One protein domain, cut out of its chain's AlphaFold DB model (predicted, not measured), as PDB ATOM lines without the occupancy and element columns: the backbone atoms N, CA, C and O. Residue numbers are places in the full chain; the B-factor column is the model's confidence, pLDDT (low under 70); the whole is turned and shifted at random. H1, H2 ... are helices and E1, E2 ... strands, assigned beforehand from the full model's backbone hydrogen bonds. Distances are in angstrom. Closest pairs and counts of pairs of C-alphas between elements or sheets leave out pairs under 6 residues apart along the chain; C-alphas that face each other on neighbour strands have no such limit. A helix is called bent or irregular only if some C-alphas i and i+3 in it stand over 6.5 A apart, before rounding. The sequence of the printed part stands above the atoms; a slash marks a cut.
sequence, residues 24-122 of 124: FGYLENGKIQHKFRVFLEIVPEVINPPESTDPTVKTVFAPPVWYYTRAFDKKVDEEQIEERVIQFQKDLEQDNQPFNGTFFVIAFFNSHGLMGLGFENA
ATOM      1  N   PHE A  24      10.627 -36.178  46.301       94.25
ATOM      2  CA  PHE A  24      11.195 -36.284  44.963       94.25
ATOM      3  C   PHE A  24      10.679 -35.117  44.122       94.25
ATOM      4  O   PHE A  24       9.460 -34.958  43.967       94.25
ATOM      5  N   GLY A  25      11.596 -34.316  43.590       94.56
ATOM      6  CA  GLY A  25      11.314 -33.283  42.595       94.56
ATOM      7  C   GLY A  25      11.896 -33.669  41.241       94.56
ATOM      8  O   GLY A  25      12.880 -34.401  41.173       94.56
ATOM      9  N   TYR A  26      11.286 -33.195  40.158       93.19
ATOM     10  CA  TYR A  26      11.702 -33.532  38.794       93.19
ATOM     11  C   TYR A  26      12.333 -32.327  38.111       93.19
ATOM     12  O   TYR A  26      11.910 -31.194  38.340       93.19
ATOM     13  N   LEU A  27      13.315 -32.586  37.254       88.06
ATOM     14  CA  LEU A  27      13.968 -31.576  36.437       88.06
ATOM     15  C   LEU A  27      13.613 -31.790  34.969       88.06
ATOM     16  O   LEU A  27      13.671 -32.906  34.454       88.06
ATOM     17  N   GLU A  28      13.292 -30.705  34.275       85.50
ATOM     18  CA  GLU A  28      13.161 -30.697  32.820       85.50
ATOM     19  C   GLU A  28      13.899 -29.476  32.278       85.50
ATOM     20  O   GLU A  28      13.627 -28.346  32.686       85.50
ATOM     21  N   ASN A  29      14.859 -29.697  31.376       81.69
ATOM     22  CA  ASN A  29      15.684 -28.631  30.797       81.69
ATOM     23  C   ASN A  29      16.340 -27.720  31.859       81.69
ATOM     24  O   ASN A  29      16.419 -26.505  31.679       81.69
ATOM     25  N   GLY A  30      16.775 -28.302  32.982       73.62
ATOM     26  CA  GLY A  30      17.430 -27.576  34.076       73.62
ATOM     27  C   GLY A  30      16.494 -26.751  34.965       73.62
ATOM     28  O   GLY A  30      16.984 -25.931  35.734       73.62
ATOM     29  N   LYS A  31      15.172 -26.943  34.866       83.19
ATOM     30  CA  LYS A  31      14.171 -26.289  35.723       83.19
ATOM     31  C   LYS A  31      13.404 -27.297  36.557       83.19
ATOM     32  O   LYS A  31      13.080 -28.381  36.063       83.19
ATOM     33  N   ILE A  32      13.064 -26.914  37.785       86.81
ATOM     34  CA  ILE A  32      12.217 -27.730  38.654       86.81
ATOM     35  C   ILE A  32      10.790 -27.741  38.105       86.81
ATOM     36  O   ILE A  32      10.167 -26.708  37.868       86.81
ATOM     37  N   GLN A  33      10.251 -28.938  37.920       90.50
ATOM     38  CA  GLN A  33       8.834 -29.137  37.669       90.50
ATOM     39  C   GLN A  33       8.095 -29.045  39.003       90.50
ATOM     40  O   GLN A  33       8.447 -29.754  39.947       90.50
ATOM     41  N   HIS A  34       7.032 -28.237  39.074       87.00
ATOM     42  CA  HIS A  34       6.174 -28.092  40.264       87.00
ATOM     43  C   HIS A  34       5.252 -29.316  40.440       87.00
ATOM     44  O   HIS A  34       4.034 -29.220  40.598       87.00
ATOM     45  N   LYS A  35       5.847 -30.501  40.353       89.94
ATOM     46  CA  LYS A  35       5.246 -31.809  40.532       89.94
ATOM     47  C   LYS A  35       6.149 -32.554  41.493       89.94
ATOM     48  O   LYS A  35       7.323 -32.766  41.211       89.94
ATOM     49  N   PHE A  36       5.584 -32.976  42.609       91.81
ATOM     50  CA  PHE A  36       6.349 -33.540  43.704       91.81
ATOM     51  C   PHE A  36       5.750 -34.865  44.135       91.81
ATOM     52  O   PHE A  36       4.528 -35.038  44.135       91.81
ATOM     53  N   ARG A  37       6.614 -35.798  44.529       94.12
ATOM     54  CA  ARG A  37       6.199 -37.005  45.241       94.12
ATOM     55  C   ARG A  37       6.772 -36.955  46.645       94.12
ATOM     56  O   ARG A  37       7.986 -36.976  46.813       94.12
ATOM     57  N   VAL A  38       5.896 -36.919  47.637       94.56
ATOM     58  CA  VAL A  38       6.289 -36.984  49.047       94.56
ATOM     59  C   VAL A  38       6.519 -38.443  49.432       94.56
ATOM     60  O   VAL A  38       5.805 -39.333  48.959       94.56
ATOM     61  N   PHE A  39       7.510 -38.691  50.282       93.44
ATOM     62  CA  PHE A  39       7.742 -40.000  50.876       93.44
ATOM     63  C   PHE A  39       7.927 -39.901  52.390       93.44
ATOM     64  O   PHE A  39       8.397 -38.895  52.926       93.44
ATOM     65  N   LEU A  40       7.549 -40.989  53.053       92.81
ATOM     66  CA  LEU A  40       7.810 -41.273  54.457       92.81
ATOM     67  C   LEU A  40       8.465 -42.648  54.507       92.81
ATOM     68  O   LEU A  40       8.048 -43.548  53.771       92.81
ATOM     69  N   GLU A  41       9.459 -42.812  55.367       91.38
ATOM     70  CA  GLU A  41      10.031 -44.126  55.617       91.38
ATOM     71  C   GLU A  41       9.225 -44.852  56.686       91.38
ATOM     72  O   GLU A  41       8.905 -44.300  57.737       91.38
ATOM     73  N   ILE A  42       8.871 -46.098  56.394       91.88
ATOM     74  CA  ILE A  42       8.283 -47.012  57.367       91.88
ATOM     75  C   ILE A  42       9.444 -47.702  58.077       91.88
ATOM     76  O   ILE A  42      10.401 -48.122  57.425       91.88
ATOM     77  N   VAL A  43       9.366 -47.820  59.403       90.38
ATOM     78  CA  VAL A  43      10.448 -48.441  60.178       90.38
ATOM     79  C   VAL A  43      10.679 -49.902  59.742       90.38
ATOM     80  O   VAL A  43       9.707 -50.598  59.421       90.38
ATOM     81  N   PRO A  44      11.930 -50.405  59.751       86.44
ATOM     82  CA  PRO A  44      12.256 -51.745  59.251       86.44
ATOM     83  C   PRO A  44      11.507 -52.898  59.938       86.44
ATOM     84  O   PRO A  44      11.360 -53.974  59.360       86.44
ATOM     85  N   GLU A  45      11.026 -52.697  61.166       89.31
ATOM     86  CA  GLU A  45      10.266 -53.686  61.933       89.31
ATOM     87  C   GLU A  45       8.880 -53.975  61.328       89.31
ATOM     88  O   GLU A  45       8.285 -55.022  61.603       89.31
ATOM     89  N   VAL A  46       8.353 -53.075  60.494       89.19
ATOM     90  CA  VAL A  46       7.064 -53.255  59.816       89.19
ATOM     91  C   VAL A  46       7.293 -53.933  58.467       89.19
ATOM     92  O   VAL A  46       7.451 -53.293  57.432       89.19
ATOM     93  N   ILE A  47       7.269 -55.265  58.476       85.81
ATOM     94  CA  ILE A  47       7.516 -56.088  57.279       85.81
ATOM     95  C   ILE A  47       6.371 -55.969  56.257       85.81
ATOM     96  O   ILE A  47       6.611 -55.935  55.055       85.81
ATOM     97  N   ASN A  48       5.124 -55.901  56.735       87.38
ATOM     98  CA  ASN A  48       3.918 -55.868  55.905       87.38
ATOM     99  C   ASN A  48       3.002 -54.724  56.363       87.38
ATOM    100  O   ASN A  48       2.072 -54.961  57.141       87.38
ATOM    101  N   PRO A  49       3.272 -53.475  55.947       87.69
ATOM    102  CA  PRO A  49       2.385 -52.365  56.253       87.69
ATOM    103  C   PRO A  49       1.012 -52.581  55.591       87.69
ATOM    104  O   PRO A  49       0.945 -53.123  54.483       87.69
ATOM    105  N   PRO A  50      -0.084 -52.165  56.246       88.31
ATOM    106  CA  PRO A  50      -1.416 -52.226  55.657       88.31
ATOM    107  C   PRO A  50      -1.484 -51.388  54.375       88.31
ATOM    108  O   PRO A  50      -0.804 -50.367  54.244       88.31
ATOM    109  N   GLU A  51      -2.329 -51.802  53.434       88.62
ATOM    110  CA  GLU A  51      -2.596 -51.003  52.238       88.62
ATOM    111  C   GLU A  51      -3.341 -49.713  52.603       88.62
ATOM    112  O   GLU A  51      -4.251 -49.707  53.434       88.62
ATOM    113  N   SER A  52      -2.958 -48.611  51.957       88.31
ATOM    114  CA  SER A  52      -3.657 -47.335  52.100       88.31
ATOM    115  C   SER A  52      -5.009 -47.378  51.387       88.31
ATOM    116  O   SER A  52      -5.108 -47.832  50.249       88.31
ATOM    117  N   THR A  53      -6.043 -46.825  52.020       88.31
ATOM    118  CA  THR A  53      -7.343 -46.583  51.375       88.31
ATOM    119  C   THR A  53      -7.347 -45.332  50.493       88.31
ATOM    120  O   THR A  53      -8.268 -45.147  49.702       88.31
ATOM    121  N   ASP A  54      -6.348 -44.455  50.634       90.81
ATOM    122  CA  ASP A  54      -6.147 -43.303  49.751       90.81
ATOM    123  C   ASP A  54      -5.438 -43.758  48.458       90.81
ATOM    124  O   ASP A  54      -4.294 -44.216  48.539       90.81
ATOM    125  N   PRO A  55      -6.063 -43.611  47.269       90.88
ATOM    126  CA  PRO A  55      -5.504 -44.084  46.000       90.88
ATOM    127  C   PRO A  55      -4.263 -43.305  45.533       90.88
ATOM    128  O   PRO A  55      -3.575 -43.739  44.603       90.88
ATOM    129  N   THR A  56      -3.976 -42.150  46.137       92.81
ATOM    130  CA  THR A  56      -2.777 -41.348  45.853       92.81
ATOM    131  C   THR A  56      -1.556 -41.820  46.643       92.81
ATOM    132  O   THR A  56      -0.422 -41.501  46.276       92.81
ATOM    133  N   VAL A  57      -1.770 -42.633  47.680       92.62
ATOM    134  CA  VAL A  57      -0.728 -43.166  48.556       92.62
ATOM    135  C   VAL A  57      -0.437 -44.613  48.179       92.62
ATOM    136  O   VAL A  57      -1.337 -45.432  48.014       92.62
ATOM    137  N   LYS A  58       0.848 -44.941  48.047       92.06
ATOM    138  CA  LYS A  58       1.305 -46.294  47.724       92.06
ATOM    139  C   LYS A  58       2.485 -46.668  48.602       92.06
ATOM    140  O   LYS A  58       3.454 -45.911  48.676       92.06
ATOM    141  N   THR A  59       2.430 -47.859  49.184       91.50
ATOM    142  CA  THR A  59       3.605 -48.506  49.768       91.50
ATOM    143  C   THR A  59       4.524 -48.945  48.637       91.50
ATOM    144  O   THR A  59       4.084 -49.597  47.689       91.50
ATOM    145  N   VAL A  60       5.799 -48.573  48.718       89.94
ATOM    146  CA  VAL A  60       6.807 -48.955  47.729       89.94
ATOM    147  C   VAL A  60       7.946 -49.669  48.428       89.94
ATOM    148  O   VAL A  60       8.523 -49.144  49.372       89.94
ATOM    149  N   PHE A  61       8.277 -50.849  47.914       87.88
ATOM    150  CA  PHE A  61       9.475 -51.593  48.267       87.88
ATOM    151  C   PHE A  61      10.458 -51.428  47.113       87.88
ATOM    152  O   PHE A  61      10.179 -51.867  45.997       87.88
ATOM    153  N   ALA A  62      11.564 -50.738  47.365       82.75
ATOM    154  CA  ALA A  62      12.600 -50.482  46.375       82.75
ATOM    155  C   ALA A  62      13.910 -51.165  46.799       82.75
ATOM    156  O   ALA A  62      14.152 -51.309  48.002       82.75
ATOM    157  N   PRO A  63      14.751 -51.597  45.842       85.25
ATOM    158  CA  PRO A  63      16.112 -52.008  46.157       85.25
ATOM    159  C   PRO A  63      16.906 -50.830  46.751       85.25
ATOM    160  O   PRO A  63      16.506 -49.676  46.577       85.25
ATOM    161  N   PRO A  64      18.030 -51.095  47.438       86.56
ATOM    162  CA  PRO A  64      18.928 -50.039  47.884       86.56
ATOM    163  C   PRO A  64      19.377 -49.167  46.710       86.56
ATOM    164  O   PRO A  64      19.726 -49.680  45.650       86.56
ATOM    165  N   VAL A  65      19.396 -47.855  46.932       88.81
ATOM    166  CA  VAL A  65      19.843 -46.854  45.964       88.81
ATOM    167  C   VAL A  65      20.966 -46.042  46.597       88.81
ATOM    168  O   VAL A  65      20.894 -45.682  47.774       88.81
ATOM    169  N   TRP A  66      22.001 -45.743  45.818       93.38
ATOM    170  CA  TRP A  66      23.090 -44.871  46.246       93.38
ATOM    171  C   TRP A  66      22.831 -43.442  45.780       93.38
ATOM    172  O   TRP A  66      22.477 -43.216  44.628       93.38
ATOM    173  N   TYR A  67      23.043 -42.472  46.666       95.12
ATOM    174  CA  TYR A  67      22.872 -41.053  46.361       95.12
ATOM    175  C   TYR A  67      24.169 -40.293  46.612       95.12
ATOM    176  O   TYR A  67      24.802 -40.461  47.659       95.12
ATOM    177  N   TYR A  68      24.508 -39.376  45.708       97.19
ATOM    178  CA  TYR A  68      25.361 -38.249  46.069       97.19
ATOM    179  C   TYR A  68      24.516 -37.280  46.875       97.19
ATOM    180  O   TYR A  68      23.430 -36.909  46.434       97.19
ATOM    181  N   THR A  69      24.993 -36.868  48.048       96.12
ATOM    182  CA  THR A  69      24.219 -36.002  48.940       96.12
ATOM    183  C   THR A  69      24.992 -34.762  49.360       96.12
ATOM    184  O   THR A  69      26.209 -34.788  49.551       96.12
ATOM    185  N   ARG A  70      24.260 -33.662  49.531       95.25
ATOM    186  CA  ARG A  70      24.737 -32.422  50.137       95.25
ATOM    187  C   ARG A  70      23.826 -32.068  51.303       95.25
ATOM    188  O   ARG A  70      22.620 -31.915  51.125       95.25
ATOM    189  N   ALA A  71      24.406 -31.960  52.493       93.00
ATOM    190  CA  ALA A  71      23.675 -31.633  53.709       93.00
ATOM    191  C   ALA A  71      23.635 -30.120  53.950       93.00
ATOM    192  O   ALA A  71      24.589 -29.400  53.653       93.00
ATOM    193  N   PHE A  72      22.538 -29.660  54.541       88.12
ATOM    194  CA  PHE A  72      22.329 -28.284  54.962       88.12
ATOM    195  C   PHE A  72      21.670 -28.268  56.341       88.12
ATOM    196  O   PHE A  72      20.853 -29.130  56.661       88.12
ATOM    197  N   ASP A  73      22.005 -27.267  57.149       87.38
ATOM    198  CA  ASP A  73      21.568 -27.117  58.542       87.38
ATOM    199  C   ASP A  73      20.681 -25.877  58.764       87.38
ATOM    200  O   ASP A  73      20.475 -25.434  59.894       87.38
ATOM    201  N   LYS A  74      20.142 -25.308  57.680       83.06
ATOM    202  CA  LYS A  74      19.295 -24.110  57.701       83.06
ATOM    203  C   LYS A  74      18.036 -24.327  56.885       83.06
ATOM    204  O   LYS A  74      18.098 -24.845  55.770       83.06
ATOM    205  N   LYS A  75      16.919 -23.824  57.415       80.56
ATOM    206  CA  LYS A  75      15.681 -23.658  56.646       80.56
ATOM    207  C   LYS A  75      15.943 -22.771  55.434       80.56
ATOM    208  O   LYS A  75      16.675 -21.788  55.537       80.56
ATOM    209  N   VAL A  76      15.322 -23.138  54.326       82.81
ATOM    210  CA  VAL A  76      15.396 -22.430  53.054       82.81
ATOM    211  C   VAL A  76      14.021 -22.282  52.446       82.81
ATOM    212  O   VAL A  76      13.128 -23.084  52.733       82.81
ATOM    213  N   ASP A  77      13.870 -21.245  51.639       87.25
ATOM    214  CA  ASP A  77      12.718 -21.074  50.765       87.25
ATOM    215  C   ASP A  77      12.897 -21.836  49.437       87.25
ATOM    216  O   ASP A  77      13.886 -22.536  49.213       87.25
ATOM    217  N   GLU A  78      11.882 -21.751  48.581       85.00
ATOM    218  CA  GLU A  78      11.817 -22.453  47.299       85.00
ATOM    219  C   GLU A  78      12.898 -21.992  46.311       85.00
ATOM    220  O   GLU A  78      13.540 -22.828  45.679       85.00
ATOM    221  N   GLU A  79      13.156 -20.686  46.226       87.62
ATOM    222  CA  GLU A  79      14.157 -20.113  45.317       87.62
ATOM    223  C   GLU A  79      15.563 -20.595  45.702       87.62
ATOM    224  O   GLU A  79      16.326 -21.087  44.868       87.62
ATOM    225  N   GLN A  80      15.867 -20.596  47.001       90.62
ATOM    226  CA  GLN A  80      17.116 -21.144  47.526       90.62
ATOM    227  C   GLN A  80      17.249 -22.656  47.306       90.62
ATOM    228  O   GLN A  80      18.367 -23.161  47.166       90.62
ATOM    229  N   ILE A  81      16.141 -23.404  47.313       89.06
ATOM    230  CA  ILE A  81      16.156 -24.829  46.965       89.06
ATOM    231  C   ILE A  81      16.533 -24.995  45.494       89.06
ATOM    232  O   ILE A  81      17.427 -25.789  45.200       89.06
ATOM    233  N   GLU A  82      15.907 -24.242  44.591       89.75
ATOM    234  CA  GLU A  82      16.195 -24.316  43.156       89.75
ATOM    235  C   GLU A  82      17.663 -23.999  42.855       89.75
ATOM    236  O   GLU A  82      18.348 -24.788  42.195       89.75
ATOM    237  N   GLU A  83      18.194 -22.920  43.433       91.50
ATOM    238  CA  GLU A  83      19.609 -22.562  43.304       91.50
ATOM    239  C   GLU A  83      20.537 -23.688  43.778       91.50
ATOM    240  O   GLU A  83      21.519 -24.023  43.108       91.50
ATOM    241  N   ARG A  84      20.226 -24.315  44.920       92.25
ATOM    242  CA  ARG A  84      21.034 -25.409  45.482       92.25
ATOM    243  C   ARG A  84      20.977 -26.672  44.636       92.25
ATOM    244  O   ARG A  84      22.007 -27.332  44.502       92.25
ATOM    245  N   VAL A  85      19.811 -27.003  44.081       93.75
ATOM    246  CA  VAL A  85      19.627 -28.139  43.164       93.75
ATOM    247  C   VAL A  85      20.488 -27.945  41.923       93.75
ATOM    248  O   VAL A  85      21.307 -28.809  41.606       93.75
ATOM    249  N   ILE A  86      20.372 -26.784  41.278       92.94
ATOM    250  CA  ILE A  86      21.124 -26.452  40.064       92.94
ATOM    251  C   ILE A  86      22.628 -26.413  40.345       92.94
ATOM    252  O   ILE A  86      23.419 -26.924  39.552       92.94
ATOM    253  N   GLN A  87      23.045 -25.817  41.464       94.25
ATOM    254  CA  GLN A  87      24.462 -25.763  41.816       94.25
ATOM    255  C   GLN A  87      25.018 -27.161  42.079       94.25
ATOM    256  O   GLN A  87      26.086 -27.491  41.574       94.25
ATOM    257  N   PHE A  88      24.298 -28.001  42.826       95.75
ATOM    258  CA  PHE A  88      24.779 -29.347  43.115       95.75
ATOM    259  C   PHE A  88      24.866 -30.208  41.852       95.75
ATOM    260  O   PHE A  88      25.850 -30.920  41.678       95.75
ATOM    261  N   GLN A  89      23.900 -30.080  40.939       93.69
ATOM    262  CA  GLN A  89      23.962 -30.721  39.628       93.69
ATOM    263  C   GLN A  89      25.233 -30.318  38.860       93.69
ATOM    264  O   GLN A  89      25.972 -31.186  38.403       93.69
ATOM    265  N   LYS A  90      25.522 -29.013  38.768       94.31
ATOM    266  CA  LYS A  90      26.728 -28.506  38.088       94.31
ATOM    267  C   LYS A  90      28.015 -29.019  38.722       94.31
ATOM    268  O   LYS A  90      28.954 -29.330  38.000       94.31
ATOM    269  N   ASP A  91      28.065 -29.093  40.049       96.94
ATOM    270  CA  ASP A  91      29.245 -29.588  40.757       96.94
ATOM    271  C   ASP A  91      29.499 -31.068  40.411       96.94
ATOM    272  O   ASP A  91      30.619 -31.438  40.073       96.94
ATOM    273  N   LEU A  92      28.449 -31.903  40.386       96.19
ATOM    274  CA  LEU A  92      28.563 -33.310  39.978       96.19
ATOM    275  C   LEU A  92      28.992 -33.465  38.509       96.19
ATOM    276  O   LEU A  92      29.795 -34.345  38.197       96.19
ATOM    277  N   GLU A  93      28.489 -32.608  37.614       95.19
ATOM    278  CA  GLU A  93      28.901 -32.569  36.203       95.19
ATOM    279  C   GLU A  93      30.381 -32.186  36.053       95.19
ATOM    280  O   GLU A  93      31.112 -32.830  35.301       95.19
ATOM    281  N   GLN A  94      30.844 -31.170  36.788       97.44
ATOM    282  CA  GLN A  94      32.247 -30.736  36.787       97.44
ATOM    283  C   GLN A  94      33.188 -31.825  37.312       97.44
ATOM    284  O   GLN A  94      34.276 -32.022  36.762       97.44
ATOM    285  N   ASP A  95      32.740 -32.569  38.320       97.06
ATOM    286  CA  ASP A  95      33.481 -33.677  38.920       97.06
ATOM    287  C   ASP A  95      33.394 -34.981  38.100       97.06
ATOM    288  O   ASP A  95      33.933 -36.008  38.521       97.06
ATOM    289  N   ASN A  96      32.739 -34.959  36.929       95.44
ATOM    290  CA  ASN A  96      32.475 -36.121  36.069       95.44
ATOM    291  C   ASN A  96      31.834 -37.303  36.821       95.44
ATOM    292  O   ASN A  96      32.129 -38.467  36.531       95.44
ATOM    293  N   GLN A  97      30.971 -37.021  37.799       96.38
ATOM    294  CA  GLN A  97      30.255 -38.065  38.526       96.38
ATOM    295  C   GLN A  97      29.098 -38.601  37.671       96.38
ATOM    296  O   GLN A  97      28.373 -37.813  37.060       96.38
ATOM    297  N   PRO A  98      28.873 -39.923  37.619       95.06
ATOM    298  CA  PRO A  98      27.708 -40.481  36.945       95.06
ATOM    299  C   PRO A  98      26.474 -40.348  37.845       95.06
ATOM    300  O   PRO A  98      26.373 -41.022  38.864       95.06
ATOM    301  N   PHE A  99      25.506 -39.506  37.487       94.94
ATOM    302  CA  PHE A  99      24.276 -39.347  38.269       94.94
ATOM    303  C   PHE A  99      23.037 -39.218  37.384       94.94
ATOM    304  O   PHE A  99      23.107 -38.839  36.213       94.94
ATOM    305  N   ASN A 100      21.877 -39.529  37.958       92.25
ATOM    306  CA  ASN A 100      20.596 -39.312  37.312       92.25
ATOM    307  C   ASN A 100      20.165 -37.846  37.473       92.25
ATOM    308  O   ASN A 100      19.667 -37.447  38.522       92.25
ATOM    309  N   GLY A 101      20.322 -37.052  36.414       89.94
ATOM    310  CA  GLY A 101      19.935 -35.636  36.391       89.94
ATOM    311  C   GLY A 101      18.447 -35.354  36.142       89.94
ATOM    312  O   GLY A 101      18.082 -34.198  35.946       89.94
ATOM    313  N   THR A 102      17.578 -36.371  36.097       90.75
ATOM    314  CA  THR A 102      16.141 -36.183  35.785       90.75
ATOM    315  C   THR A 102      15.279 -35.889  37.012       90.75
ATOM    316  O   THR A 102      14.190 -35.323  36.888       90.75
ATOM    317  N   PHE A 103      15.747 -36.245  38.206       92.75
ATOM    318  CA  PHE A 103      15.068 -35.945  39.460       92.75
ATOM    319  C   PHE A 103      16.075 -35.753  40.589       92.75
ATOM    320  O   PHE A 103      17.210 -36.215  40.518       92.75
ATOM    321  N   PHE A 104      15.631 -35.093  41.649       94.69
ATOM    322  CA  PHE A 104      16.387 -34.893  42.878       94.69
ATOM    323  C   PHE A 104      15.536 -35.287  44.083       94.69
ATOM    324  O   PHE A 104      14.303 -35.342  44.012       94.69
ATOM    325  N   VAL A 105      16.202 -35.538  45.204       95.25
ATOM    326  CA  VAL A 105      15.570 -35.868  46.480       95.25
ATOM    327  C   VAL A 105      15.918 -34.807  47.505       95.25
ATOM    328  O   VAL A 105      17.087 -34.472  47.671       95.25
ATOM    329  N   ILE A 106      14.920 -34.315  48.231       94.06
ATOM    330  CA  ILE A 106      15.125 -33.568  49.471       94.06
ATOM    331  C   ILE A 106      14.679 -34.453  50.629       94.06
ATOM    332  O   ILE A 106      13.510 -34.815  50.712       94.06
ATOM    333  N   ALA A 107      15.607 -34.783  51.520       94.00
ATOM    334  CA  ALA A 107      15.377 -35.561  52.727       94.00
ATOM    335  C   ALA A 107      15.500 -34.650  53.950       94.00
ATOM    336  O   ALA A 107      16.561 -34.089  54.209       94.00
ATOM    337  N   PHE A 108      14.434 -34.498  54.720       91.44
ATOM    338  CA  PHE A 108      14.425 -33.751  55.972       91.44
ATOM    339  C   PHE A 108      14.656 -34.717  57.138       91.44
ATOM    340  O   PHE A 108      14.016 -35.761  57.230       91.44
ATOM    341  N   PHE A 109      15.544 -34.369  58.064       90.25
ATOM    342  CA  PHE A 109      15.847 -35.204  59.236       90.25
ATOM    343  C   PHE A 109      15.236 -34.650  60.522       90.25
ATOM    344  O   PHE A 109      15.047 -35.379  61.492       90.25
ATOM    345  N   ASN A 110      14.919 -33.354  60.547       84.94
ATOM    346  CA  ASN A 110      14.227 -32.719  61.661       84.94
ATOM    347  C   ASN A 110      13.428 -31.488  61.203       84.94
ATOM    348  O   ASN A 110      13.580 -30.993  60.088       84.94
ATOM    349  N   SER A 111      12.592 -30.958  62.095       80.94
ATOM    350  CA  SER A 111      11.805 -29.736  61.870       80.94
ATOM    351  C   SER A 111      12.614 -28.434  62.002       80.94
ATOM    352  O   SER A 111      12.099 -27.343  61.725       80.94
ATOM    353  N   HIS A 112      13.880 -28.531  62.417       81.69
ATOM    354  CA  HIS A 112      14.789 -27.401  62.620       81.69
ATOM    355  C   HIS A 112      15.599 -27.046  61.365       81.69
ATOM    356  O   HIS A 112      16.299 -26.039  61.372       81.69
ATOM    357  N   GLY A 113      15.439 -27.798  60.272       78.50
ATOM    358  CA  GLY A 113      16.030 -27.483  58.970       78.50
ATOM    359  C   GLY A 113      17.256 -28.312  58.601       78.50
ATOM    360  O   GLY A 113      17.916 -27.971  57.626       78.50
ATOM    361  N   LEU A 114      17.557 -29.394  59.334       88.44
ATOM    362  CA  LEU A 114      18.536 -30.376  58.867       88.44
ATOM    363  C   LEU A 114      17.949 -31.131  57.675       88.44
ATOM    364  O   LEU A 114      16.984 -31.888  57.830       88.44
ATOM    365  N   MET A 115      18.540 -30.926  56.504       91.75
ATOM    366  CA  MET A 115      18.105 -31.540  55.255       91.75
ATOM    367  C   MET A 115      19.286 -32.019  54.413       91.75
ATOM    368  O   MET A 115      20.356 -31.415  54.425       91.75
ATOM    369  N   GLY A 116      19.078 -33.091  53.659       93.81
ATOM    370  CA  GLY A 116      19.939 -33.528  52.571       93.81
ATOM    371  C   GLY A 116      19.265 -33.259  51.232       93.81
ATOM    372  O   GLY A 116      18.074 -33.510  51.078       93.81
ATOM    373  N   LEU A 117      20.027 -32.762  50.268       95.06
ATOM    374  CA  LEU A 117      19.681 -32.792  48.852       95.06
ATOM    375  C   LEU A 117      20.473 -33.921  48.197       95.06
ATOM    376  O   LEU A 117      21.664 -34.047  48.485       95.06
ATOM    377  N   GLY A 118      19.858 -34.701  47.312       96.00
ATOM    378  CA  GLY A 118      20.535 -35.805  46.649       96.00
ATOM    379  C   GLY A 118      20.155 -36.023  45.192       96.00
ATOM    380  O   GLY A 118      19.011 -35.796  44.799       96.00
ATOM    381  N   PHE A 119      21.126 -36.523  44.432       96.56
ATOM    382  CA  PHE A 119      20.942 -37.112  43.108       96.56
ATOM    383  C   PHE A 119      21.340 -38.582  43.168       96.56
ATOM    384  O   PHE A 119      22.346 -38.935  43.789       96.56
ATOM    385  N   GLU A 120      20.527 -39.437  42.560       95.19
ATOM    386  CA  GLU A 120      20.813 -40.866  42.482       95.19
ATOM    387  C   GLU A 120      22.085 -41.097  41.662       95.19
ATOM    388  O   GLU A 120      22.267 -40.502  40.597       95.19
ATOM    389  N   ASN A 121      22.970 -41.952  42.168       93.94
ATOM    390  CA  ASN A 121      24.147 -42.400  41.444       93.94
ATOM    391  C   ASN A 121      23.708 -43.303  40.281       93.94
ATOM    392  O   ASN A 121      22.972 -44.261  40.487       93.94
ATOM    393  N   ALA A 122      24.167 -42.986  39.070       89.31
ATOM    394  CA  ALA A 122      23.859 -43.738  37.853       89.31
ATOM    395  C   ALA A 122      25.026 -44.629  37.386       89.31
ATOM    396  O   ALA A 122      24.942 -45.239  36.321       89.31
TER     397      ALA A 122
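This is residues 24 to 122 of the 124 residues of an uncharacterized protein of Scyliorhinus torazame (UniProt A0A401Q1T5). A strongly twisted antiparallel sheet of five strands curls round one helix, H1, which covers one face of it; at the far end of the longest span from H1, a long loop, residues 43 to 66, leads away from the end of the long bent strand E2 and folds back to E3. The printed part has 99 residues, with five named strands and one named helix in the chain order E1, E2, E3, H1, E4, E5. The sheet's order is E2, E1, E4, E5, E3, and the class is mixed, helices and strands. The whole is only just compact, close to loose, with a radius of gyration of the C-alphas of 15.0 A, and its C-alphas span 43 by 30 by 24 A.

E1, residues 24 to 28, and E2, residues 31 to 42, are a hairpin of antiparallel strands at 159 degrees between their directions; N 24 and O 37 are 2.8 A apart and N 33 and O 26 are 2.8 A apart, within hydrogen-bond range. E2 is an edge strand and bends by 71 degrees at residue 34. On E1's other side is E4, residues 103 to 108, antiparallel at 151 degrees, with N 25 and O 104 at 2.9 A. E4's pairing is staggered: its residues 103 to 105 pair with E1 and its residues 105 to 108 with E5, residues 115 to 120. E4 and E5 are a hairpin, antiparallel at 153 degrees, with N 107 and O 116 at 2.8 A. The other edge strand, E3, residues 67 to 72, is antiparallel to E5 at 160 degrees, with N 70 and O 117 at 2.8 A. E2 and E3 are apart. H1, residues 78 to 94, is on the sheet, with 34 pairs of C-alphas within 10 A, and the two make two layers, a helix on one face of a sheet. Its residues 81 to 92 make these pairs, 11 of them with E5. The closest C-alphas of H1 and E5 are those of Val 85 and Leu 117, 7.3 A apart; those of H1 and E2 are Glu 82 and Ile 32, 6.9 A apart. E3, H1 and E4 form a split strand-helix-strand unit, two strands that run the same way with a helix between them in the chain and E5 between them in the sheet; its crossover is right-handed. In H1 each O i to N i+4 pair is within hydrogen-bond range.

E1 begins at C-alpha 24, (11.195, -36.284, 44.963), and has 5 residues. E2 is the longest strand, 12 residues and 30.5 A from first to last C-alpha, and ends at C-alpha 42, (8.283, -47.012, 57.367). E3 measures 15.4 A. H1 measures 24.4 A over 17 residues. E4 measures 16.7 A, and E5 measures 16.0 A, ending at C-alpha 120, (20.813, -40.866, 42.482).

The two C-alphas farthest apart are those of Thr 53 and Gln 94, 45.1 A. The link from E2 to E3 is long, 24 residues with no named element, whose C-alphas lie 12 to 25 A from the mean of all C-alphas. The links E1 to E2 and E3 to H1 are tight, and H1 to E4 and E4 to E5 are short. The printed part has no cut. Its mean pLDDT is 90.6, and no printed residue is under 70.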